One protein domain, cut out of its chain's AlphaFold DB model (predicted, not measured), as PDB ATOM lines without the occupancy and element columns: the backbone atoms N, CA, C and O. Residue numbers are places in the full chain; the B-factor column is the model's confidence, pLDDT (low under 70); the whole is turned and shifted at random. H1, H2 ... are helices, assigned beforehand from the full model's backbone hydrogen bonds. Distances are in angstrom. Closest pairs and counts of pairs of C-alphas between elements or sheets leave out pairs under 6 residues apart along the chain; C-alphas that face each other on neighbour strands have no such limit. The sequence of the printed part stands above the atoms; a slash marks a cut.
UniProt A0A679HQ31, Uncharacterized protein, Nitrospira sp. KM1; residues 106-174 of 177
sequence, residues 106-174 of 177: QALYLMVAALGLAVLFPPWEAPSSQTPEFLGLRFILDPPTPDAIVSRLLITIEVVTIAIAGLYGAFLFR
ATOM      1  N   GLN A 106     154.251 158.957 152.353       76.44
ATOM      2  CA  GLN A 106     153.136 158.694 153.254       76.44
ATOM      3  C   GLN A 106     152.278 159.951 153.507       76.44
ATOM      4  O   GLN A 106     151.057 159.865 153.428       76.44
ATOM      5  N   ALA A 107     152.876 161.126 153.726       81.44
ATOM      6  CA  ALA A 107     152.144 162.392 153.833       81.44
ATOM      7  C   ALA A 107     151.467 162.799 152.514       81.44
ATOM      8  O   ALA A 107     150.332 163.275 152.535       81.44
ATOM      9  N   LEU A 108     152.123 162.572 151.369       82.12
ATOM     10  CA  LEU A 108     151.510 162.803 150.058       82.12
ATOM     11  C   LEU A 108     150.270 161.918 149.871       82.12
ATOM     12  O   LEU A 108     149.214 162.421 149.491       82.12
ATOM     13  N   TYR A 109     150.371 160.625 150.192       85.44
ATOM     14  CA  TYR A 109     149.238 159.704 150.103       85.44
ATOM     15  C   TYR A 109     148.099 160.071 151.057       85.44
ATOM     16  O   TYR A 109     146.943 159.993 150.651       85.44
ATOM     17  N   LEU A 110     148.391 160.524 152.280       87.12
ATOM     18  CA  LEU A 110     147.353 160.980 153.212       87.12
ATOM     19  C   LEU A 110     146.621 162.231 152.705       87.12
ATOM     20  O   LEU A 110     145.399 162.305 152.796       87.12
ATOM     21  N   MET A 111     147.344 163.189 152.122       77.56
ATOM     22  CA  MET A 111     146.750 164.400 151.547       77.56
ATOM     23  C   MET A 111     145.878 164.087 150.323       77.56
ATOM     24  O   MET A 111     144.768 164.601 150.207       77.56
ATOM     25  N   VAL A 112     146.344 163.207 149.431       87.12
ATOM     26  CA  VAL A 112     145.570 162.772 148.257       87.12
ATOM     27  C   VAL A 112     144.345 161.956 148.672       87.12
ATOM     28  O   VAL A 112     143.273 162.155 148.110       87.12
ATOM     29  N   ALA A 113     144.468 161.083 149.673       84.25
ATOM     30  CA  ALA A 113     143.341 160.319 150.199       84.25
ATOM     31  C   ALA A 113     142.277 161.231 150.832       84.25
ATOM     32  O   ALA A 113     141.092 161.030 150.585       84.25
ATOM     33  N   ALA A 114     142.684 162.263 151.580       77.12
ATOM     34  CA  ALA A 114     141.763 163.250 152.142       77.12
ATOM     35  C   ALA A 114     141.038 164.056 151.048       77.12
ATOM     36  O   ALA A 114     139.826 164.224 151.122       77.12
ATOM     37  N   LEU A 115     141.750 164.482 149.997       77.56
ATOM     38  CA  LEU A 115     141.147 165.148 148.835       77.56
ATOM     39  C   LEU A 115     140.192 164.227 148.063       77.56
ATOM     40  O   LEU A 115     139.125 164.658 147.639       77.56
ATOM     41  N   GLY A 116     140.551 162.954 147.887       83.94
ATOM     42  CA  GLY A 116     139.688 161.969 147.236       83.94
ATOM     43  C   GLY A 116     138.418 161.689 148.040       83.94
ATOM     44  O   GLY A 116     137.338 161.605 147.463       83.94
ATOM     45  N   LEU A 117     138.533 161.599 149.367       78.94
ATOM     46  CA  LEU A 117     137.396 161.380 150.258       78.94
ATOM     47  C   LEU A 117     136.466 162.602 150.312       78.94
ATOM     48  O   LEU A 117     135.254 162.422 150.274       78.94
ATOM     49  N   ALA A 118     137.027 163.814 150.306       69.56
ATOM     50  CA  ALA A 118     136.294 165.077 150.182       69.56
ATOM     51  C   ALA A 118     135.477 165.158 148.879       69.56
ATOM     52  O   ALA A 118     134.324 165.577 148.868       69.56
ATOM     53  N   VAL A 119     136.049 164.699 147.760       77.69
ATOM     54  CA  VAL A 119     135.339 164.646 146.470       77.69
ATOM     55  C   VAL A 119     134.272 163.543 146.449       77.69
ATOM     56  O   VAL A 119     133.242 163.709 145.798       77.69
ATOM     57  N   LEU A 120     134.507 162.420 147.137       77.12
ATOM     58  CA  LEU A 120     133.588 161.276 147.173       77.12
ATOM     59  C   LEU A 120     132.386 161.502 148.106       77.12
ATOM     60  O   LEU A 120     131.295 161.019 147.815       77.12
ATOM     61  N   PHE A 121     132.578 162.241 149.199       66.25
ATOM     62  CA  PHE A 121     131.538 162.610 150.159       66.25
ATOM     63  C   PHE A 121     131.415 164.136 150.224       66.25
ATOM     64  O   PHE A 121     131.799 164.729 151.234       66.25
ATOM     65  N   PRO A 122     130.902 164.796 149.167       58.28
ATOM     66  CA  PRO A 122     130.670 166.227 149.242       58.28
ATOM     67  C   PRO A 122     129.694 166.509 150.390       58.28
ATOM     68  O   PRO A 122     128.773 165.711 150.601       58.28
ATOM     69  N   PRO A 123     129.855 167.629 151.116       61.62
ATOM     70  CA  PRO A 123     128.899 168.051 152.123       61.62
ATOM     71  C   PRO A 123     127.585 168.354 151.405       61.62
ATOM     72  O   PRO A 123     127.382 169.422 150.827       61.62
ATOM     73  N   TRP A 124     126.728 167.345 151.353       57.06
ATOM     74  CA  TRP A 124     125.394 167.429 150.804       57.06
ATOM     75  C   TRP A 124     124.654 168.518 151.588       57.06
ATOM     76  O   TRP A 124     124.573 168.501 152.815       57.06
ATOM     77  N   GLU A 125     124.153 169.522 150.886       56.94
ATOM     78  CA  GLU A 125     123.224 170.475 151.479       56.94
ATOM     79  C   GLU A 125     121.810 170.044 151.091       56.94
ATOM     80  O   GLU A 125     121.558 169.623 149.957       56.94
ATOM     81  N   ALA A 126     120.875 170.117 152.040       55.94
ATOM     82  CA  ALA A 126     119.465 169.899 151.740       55.94
ATOM     83  C   ALA A 126     118.955 170.979 150.761       55.94
ATOM     84  O   ALA A 126     119.396 172.131 150.836       55.94
ATOM     85  N   PRO A 127     118.006 170.653 149.864       58.09
ATOM     86  CA  PRO A 127     117.422 171.635 148.963       58.09
ATOM     87  C   PRO A 127     116.763 172.792 149.731       58.09
ATOM     88  O   PRO A 127     115.994 172.586 150.668       58.09
ATOM     89  N   SER A 128     117.021 174.021 149.274       53.69
ATOM     90  CA  SER A 128     116.559 175.298 149.864       53.69
ATOM     91  C   SER A 128     115.035 175.492 150.004       53.69
ATOM     92  O   SER A 128     114.592 176.547 150.453       53.69
ATOM     93  N   SER A 129     114.217 174.506 149.617       61.53
ATOM     94  CA  SER A 129     112.754 174.567 149.715       61.53
ATOM     95  C   SER A 129     112.203 174.122 151.072       61.53
ATOM     96  O   SER A 129     111.000 174.247 151.295       61.53
ATOM     97  N   GLN A 130     113.037 173.583 151.965       61.09
ATOM     98  CA  GLN A 130     112.648 173.225 153.329       61.09
ATOM     99  C   GLN A 130     113.297 174.176 154.336       61.09
ATOM    100  O   GLN A 130     114.448 174.587 154.188       61.09
ATOM    101  N   THR A 131     112.531 174.566 155.356       56.97
ATOM    102  CA  THR A 131     113.035 175.356 156.484       56.97
ATOM    103  C   THR A 131     114.194 174.611 157.140       56.97
ATOM    104  O   THR A 131     114.084 173.394 157.269       56.97
ATOM    105  N   PRO A 132     115.276 175.292 157.562       56.28
ATOM    106  CA  PRO A 132     116.478 174.653 158.090       56.28
ATOM    107  C   PRO A 132     116.186 173.993 159.440       56.28
ATOM    108  O   PRO A 132     116.451 174.540 160.510       56.28
ATOM    109  N   GLU A 133     115.608 172.804 159.401       56.97
ATOM    110  CA  GLU A 133     115.659 171.871 160.504       56.97
ATOM    111  C   GLU A 133     117.080 171.308 160.523       56.97
ATOM    112  O   GLU A 133     117.562 170.757 159.534       56.97
ATOM    113  N   PHE A 134     117.788 171.536 161.633       49.28
ATOM    114  CA  PHE A 134     119.112 170.976 161.904       49.28
ATOM    115  C   PHE A 134     118.994 169.442 161.989       49.28
ATOM    116  O   PHE A 134     118.991 168.841 163.063       49.28
ATOM    117  N   LEU A 135     118.841 168.795 160.837       52.97
ATOM    118  CA  LEU A 135     118.909 167.358 160.655       52.97
ATOM    119  C   LEU A 135     120.370 166.968 160.856       52.97
ATOM    120  O   LEU A 135     121.187 167.128 159.957       52.97
ATOM    121  N   GLY A 136     120.695 166.516 162.070       66.75
ATOM    122  CA  GLY A 136     122.003 165.965 162.423       66.75
ATOM    123  C   GLY A 136     122.342 164.700 161.622       66.75
ATOM    124  O   GLY A 136     122.301 164.670 160.399       66.75
ATOM    125  N   LEU A 137     122.651 163.594 162.297       58.12
ATOM    126  CA  LEU A 137     123.112 162.348 161.655       58.12
ATOM    127  C   LEU A 137     122.073 161.661 160.732       58.12
ATOM    128  O   LEU A 137     122.372 160.619 160.156       58.12
ATOM    129  N   ARG A 138     120.865 162.221 160.560       57.03
ATOM    130  CA  ARG A 138     119.828 161.675 159.664       57.03
ATOM    131  C   ARG A 138     120.250 161.641 158.195       57.03
ATOM    132  O   ARG A 138     119.864 160.732 157.476       57.03
ATOM    133  N   PHE A 139     121.124 162.554 157.794       53.72
ATOM    134  CA  PHE A 139     121.713 162.582 156.458       53.72
ATOM    135  C   PHE A 139     122.598 161.368 156.113       53.72
ATOM    136  O   PHE A 139     122.914 161.154 154.950       53.72
ATOM    137  N   ILE A 140     123.008 160.576 157.109       54.94
ATOM    138  CA  ILE A 140     123.857 159.387 156.920       54.94
ATOM    139  C   ILE A 140     123.010 158.119 156.704       54.94
ATOM    140  O   ILE A 140     123.515 157.129 156.179       54.94
ATOM    141  N   LEU A 141     121.736 158.129 157.116       60.19
ATOM    142  CA  LEU A 141     120.868 156.943 157.155       60.19
ATOM    143  C   LEU A 141     119.750 156.937 156.104       60.19
ATOM    144  O   LEU A 141     119.190 155.869 155.864       60.19
ATOM    145  N   ASP A 142     119.451 158.070 155.466       55.44
ATOM    146  CA  ASP A 142     118.469 158.141 154.381       55.44
ATOM    147  C   ASP A 142     119.174 158.256 153.010       55.44
ATOM    148  O   ASP A 142     120.080 159.078 152.850       55.44
ATOM    149  N   PRO A 143     118.806 157.427 152.010       54.84
ATOM    150  CA  PRO A 143     119.432 157.450 150.692       54.84
ATOM    151  C   PRO A 143     119.196 158.804 150.003       54.84
ATOM    152  O   PRO A 143     118.096 159.357 150.105       54.84
ATOM    153  N   PRO A 144     120.200 159.346 149.289       55.88
ATOM    154  CA  PRO A 144     120.125 160.687 148.731       55.88
ATOM    155  C   PRO A 144     118.991 160.768 147.711       55.88
ATOM    156  O   PRO A 144     118.930 160.001 146.746       55.88
ATOM    157  N   THR A 145     118.085 161.716 147.928       59.69
ATOM    158  CA  THR A 145     117.119 162.113 146.912       59.69
ATOM    159  C   THR A 145     117.880 162.707 145.714       59.69
ATOM    160  O   THR A 145     118.868 163.421 145.901       59.69
ATOM    161  N   PRO A 146     117.465 162.411 144.470       60.41
ATOM    162  CA  PRO A 146     118.221 162.751 143.258       60.41
ATOM    163  C   PRO A 146     118.334 164.259 142.960       60.41
ATOM    164  O   PRO A 146     119.058 164.630 142.042       60.41
ATOM    165  N   ASP A 147     117.667 165.118 143.738       56.62
ATOM    166  CA  ASP A 147     117.680 166.583 143.601       56.62
ATOM    167  C   ASP A 147     118.581 167.293 144.633       56.62
ATOM    168  O   ASP A 147     118.487 168.507 144.826       56.62
ATOM    169  N   ALA A 148     119.461 166.563 145.326       61.56
ATOM    170  CA  ALA A 148     120.431 167.165 146.236       61.56
ATOM    171  C   ALA A 148     121.438 168.042 145.462       61.56
ATOM    172  O   ALA A 148     122.226 167.563 144.644       61.56
ATOM    173  N   ILE A 149     121.411 169.351 145.724       58.97
ATOM    174  CA  ILE A 149     122.284 170.328 145.068       58.97
ATOM    175  C   ILE A 149     123.582 170.432 145.864       58.97
ATOM    176  O   ILE A 149     123.581 170.778 147.043       58.97
ATOM    177  N   VAL A 150     124.711 170.182 145.203       63.38
ATOM    178  CA  VAL A 150     126.026 170.369 145.822       63.38
ATOM    179  C   VAL A 150     126.384 171.854 145.830       63.38
ATOM    180  O   VAL A 150     126.507 172.493 144.778       63.38
ATOM    181  N   SER A 151     126.558 172.417 147.025       68.31
ATOM    182  CA  SER A 151     126.897 173.825 147.198       68.31
ATOM    183  C   SER A 151     128.321 174.108 146.744       68.31
ATOM    184  O   SER A 151     129.310 173.622 147.300       68.31
ATOM    185  N   ARG A 152     128.434 174.959 145.719       75.94
ATOM    186  CA  ARG A 152     129.726 175.432 145.199       75.94
ATOM    187  C   ARG A 152     130.525 176.185 146.264       75.94
ATOM    188  O   ARG A 152     131.753 176.186 146.213       75.94
ATOM    189  N   LEU A 153     129.841 176.812 147.223       78.38
ATOM    190  CA  LEU A 153     130.474 177.525 148.328       78.38
ATOM    191  C   LEU A 153     131.184 176.550 149.273       78.38
ATOM    192  O   LEU A 153     132.368 176.741 149.545       78.38
ATOM    193  N   LEU A 154     130.503 175.485 149.712       71.00
ATOM    194  CA  LEU A 154     131.095 174.500 150.620       71.00
ATOM    195  C   LEU A 154     132.242 173.721 149.979       71.00
ATOM    196  O   LEU A 154     133.287 173.595 150.610       71.00
ATOM    197  N   ILE A 155     132.106 173.312 148.712       77.81
ATOM    198  CA  ILE A 155     133.220 172.706 147.960       77.81
ATOM    199  C   ILE A 155     134.448 173.621 147.978       77.81
ATOM    200  O   ILE A 155     135.571 173.169 148.189       77.81
ATOM    201  N   THR A 156     134.253 174.922 147.752       82.31
ATOM    202  CA  THR A 156     135.375 175.863 147.691       82.31
ATOM    203  C   THR A 156     136.043 176.005 149.058       82.31
ATOM    204  O   THR A 156     137.269 175.993 149.140       82.31
ATOM    205  N   ILE A 157     135.254 176.100 150.132       80.12
ATOM    206  CA  ILE A 157     135.770 176.195 151.505       80.12
ATOM    207  C   ILE A 157     136.562 174.935 151.867       80.12
ATOM    208  O   ILE A 157     137.660 175.043 152.416       80.12
ATOM    209  N   GLU A 158     136.055 173.754 151.525       80.44
ATOM    210  CA  GLU A 158     136.718 172.480 151.798       80.44
ATOM    211  C   GLU A 158     138.050 172.360 151.050       80.44
ATOM    212  O   GLU A 158     139.097 172.157 151.670       80.44
ATOM    213  N   VAL A 159     138.047 172.594 149.735       82.12
ATOM    214  CA  VAL A 159     139.259 172.523 148.903       82.12
ATOM    215  C   VAL A 159     140.316 173.527 149.372       82.12
ATOM    216  O   VAL A 159     141.494 173.180 149.481       82.12
ATOM    217  N   VAL A 160     139.914 174.759 149.702       85.56
ATOM    218  CA  VAL A 160     140.832 175.789 150.215       85.56
ATOM    219  C   VAL A 160     141.393 175.400 151.584       85.56
ATOM    220  O   VAL A 160     142.594 175.550 151.812       85.56
ATOM    221  N   THR A 161     140.568 174.856 152.479       84.44
ATOM    222  CA  THR A 161     141.010 174.439 153.819       84.44
ATOM    223  C   THR A 161     142.030 173.305 153.735       84.44
ATOM    224  O   THR A 161     143.069 173.367 154.395       84.44
ATOM    225  N   ILE A 162     141.795 172.311 152.872       84.06
ATOM    226  CA  ILE A 162     142.736 171.203 152.656       84.06
ATOM    227  C   ILE A 162     144.048 171.715 152.044       84.06
ATOM    228  O   ILE A 162     145.126 171.325 152.493       84.06
ATOM    229  N   ALA A 163     143.981 172.630 151.073       84.62
ATOM    230  CA  ALA A 163     145.171 173.227 150.468       84.62
ATOM    231  C   ALA A 163     146.025 173.993 151.498       84.62
ATOM    232  O   ALA A 163     147.247 173.821 151.545       84.62
ATOM    233  N   ILE A 164     145.391 174.798 152.357       86.31
ATOM    234  CA  ILE A 164     146.069 175.531 153.434       86.31
ATOM    235  C   ILE A 164     146.688 174.550 154.440       86.31
ATOM    236  O   ILE A 164     147.864 174.683 154.779       86.31
ATOM    237  N   ALA A 165     145.942 173.535 154.882       81.56
ATOM    238  CA  ALA A 165     146.438 172.528 155.820       81.56
ATOM    239  C   ALA A 165     147.643 171.751 155.261       81.56
ATOM    240  O   ALA A 165     148.624 171.549 155.977       81.56
ATOM    241  N   GLY A 166     147.617 171.377 153.977       83.88
ATOM    242  CA  GLY A 166     148.744 170.737 153.297       83.88
ATOM    243  C   GLY A 166     149.981 171.635 153.232       83.88
ATOM    244  O   GLY A 166     151.093 171.185 153.523       83.88
ATOM    245  N   LEU A 167     149.790 172.927 152.936       86.06
ATOM    246  CA  LEU A 167     150.873 173.912 152.929       86.06
ATOM    247  C   LEU A 167     151.530 174.036 154.312       86.06
ATOM    248  O   LEU A 167     152.751 173.954 154.410       86.06
ATOM    249  N   TYR A 168     150.740 174.186 155.380       82.12
ATOM    250  CA  TYR A 168     151.266 174.269 156.748       82.12
ATOM    251  C   TYR A 168     151.885 172.950 157.226       82.12
ATOM    252  O   TYR A 168     152.950 172.961 157.847       82.12
ATOM    253  N   GLY A 169     151.280 171.810 156.886       81.69
ATOM    254  CA  GLY A 169     151.829 170.488 157.176       81.69
ATOM    255  C   GLY A 169     153.229 170.314 156.588       81.69
ATOM    256  O   GLY A 169     154.137 169.859 157.281       81.69
ATOM    257  N   ALA A 170     153.456 170.777 155.354       78.81
ATOM    258  CA  ALA A 170     154.767 170.713 154.710       78.81
ATOM    259  C   ALA A 170     155.867 171.474 155.476       78.81
ATOM    260  O   ALA A 170     157.030 171.070 155.428       78.81
ATOM    261  N   PHE A 171     155.527 172.542 156.205       80.69
ATOM    262  CA  PHE A 171     156.483 173.253 157.057       80.69
ATOM    263  C   PHE A 171     156.778 172.512 158.366       80.69
ATOM    264  O   PHE A 171     157.924 172.531 158.805       80.69
ATOM    265  N   LEU A 172     155.799 171.817 158.954       80.44
ATOM    266  CA  LEU A 172     155.996 171.038 160.186       80.44
ATOM    267  C   LEU A 172     156.842 169.776 159.969       80.44
ATOM    268  O   LEU A 172     157.600 169.382 160.850       80.44
ATOM    269  N   PHE A 173     156.755 169.155 158.790       72.31
ATOM    270  CA  PHE A 173     157.563 167.974 158.460       72.31
ATOM    271  C   PHE A 173     158.987 168.305 157.988       72.31
ATOM    272  O   PHE A 173     159.789 167.389 157.790       72.31
ATOM    273  N   ARG A 174     159.350 169.587 157.838       81.00
ATOM    274  CA  ARG A 174     160.749 169.980 157.627       81.00
ATOM    275  C   ARG A 174     161.503 169.835 158.943       81.00
ATOM    276  O   ARG A 174     161.466 170.720 159.791       81.00
TER     277      ARG A 174
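This is residues 106 to 174 of the 177 residues of an uncharacterized protein of Nitrospira sp. KM1 (UniProt A0A679HQ31). Two long helices, H1 and H3, lie side by side and run opposite ways, and beyond one end of this pair residues 121 to 151 form a loose head of loops that holds the short helix H2. In this head residues 129 to 134 stick out. The printed part has 69 residues with three named helices, in the order H1, H2, H3, and no named strand; its class is all helix. It is loose, with a radius of gyration of the C-alphas of 15.4 A, and its outline is a rod spanning 48 by 20 by 19 A.

Find C-alpha 106 at (153.136, 158.694, 153.254); from there H1, residues 106 to 120, runs 20.6 A to C-alpha 120 at (133.588, 161.276, 147.173). Further along comes H2, residues 137 to 140. H3, residues 152 to 172, runs 30.6 A and ends at C-alpha 172 at (155.996, 171.038, 160.186).

Look at Met 111 and Gly 166, whose C-alphas, 6.9 A apart, are the closest of H1 and H3. These two helices touch, H3 with residues 158 to 166 alone, at a shallow tilt of 6 degrees. H2 is apart from H1 and apart from H3. In H1 every O i to N i+4 pair is within hydrogen-bond range, in H3 16 of 17 are, and H2 is too short for such a pair.

The C-alphas of Ser 129 and Arg 174 are the two farthest apart, at 48.9 A. The printed part has no cut. Both links are long: 16 residues from H1 to H2 and 11 from H2 to H3. Read the B-factor column for the model's confidence: the mean pLDDT of the printed part is 70.6, and residue 118 and residues 121 to 151 are under 70.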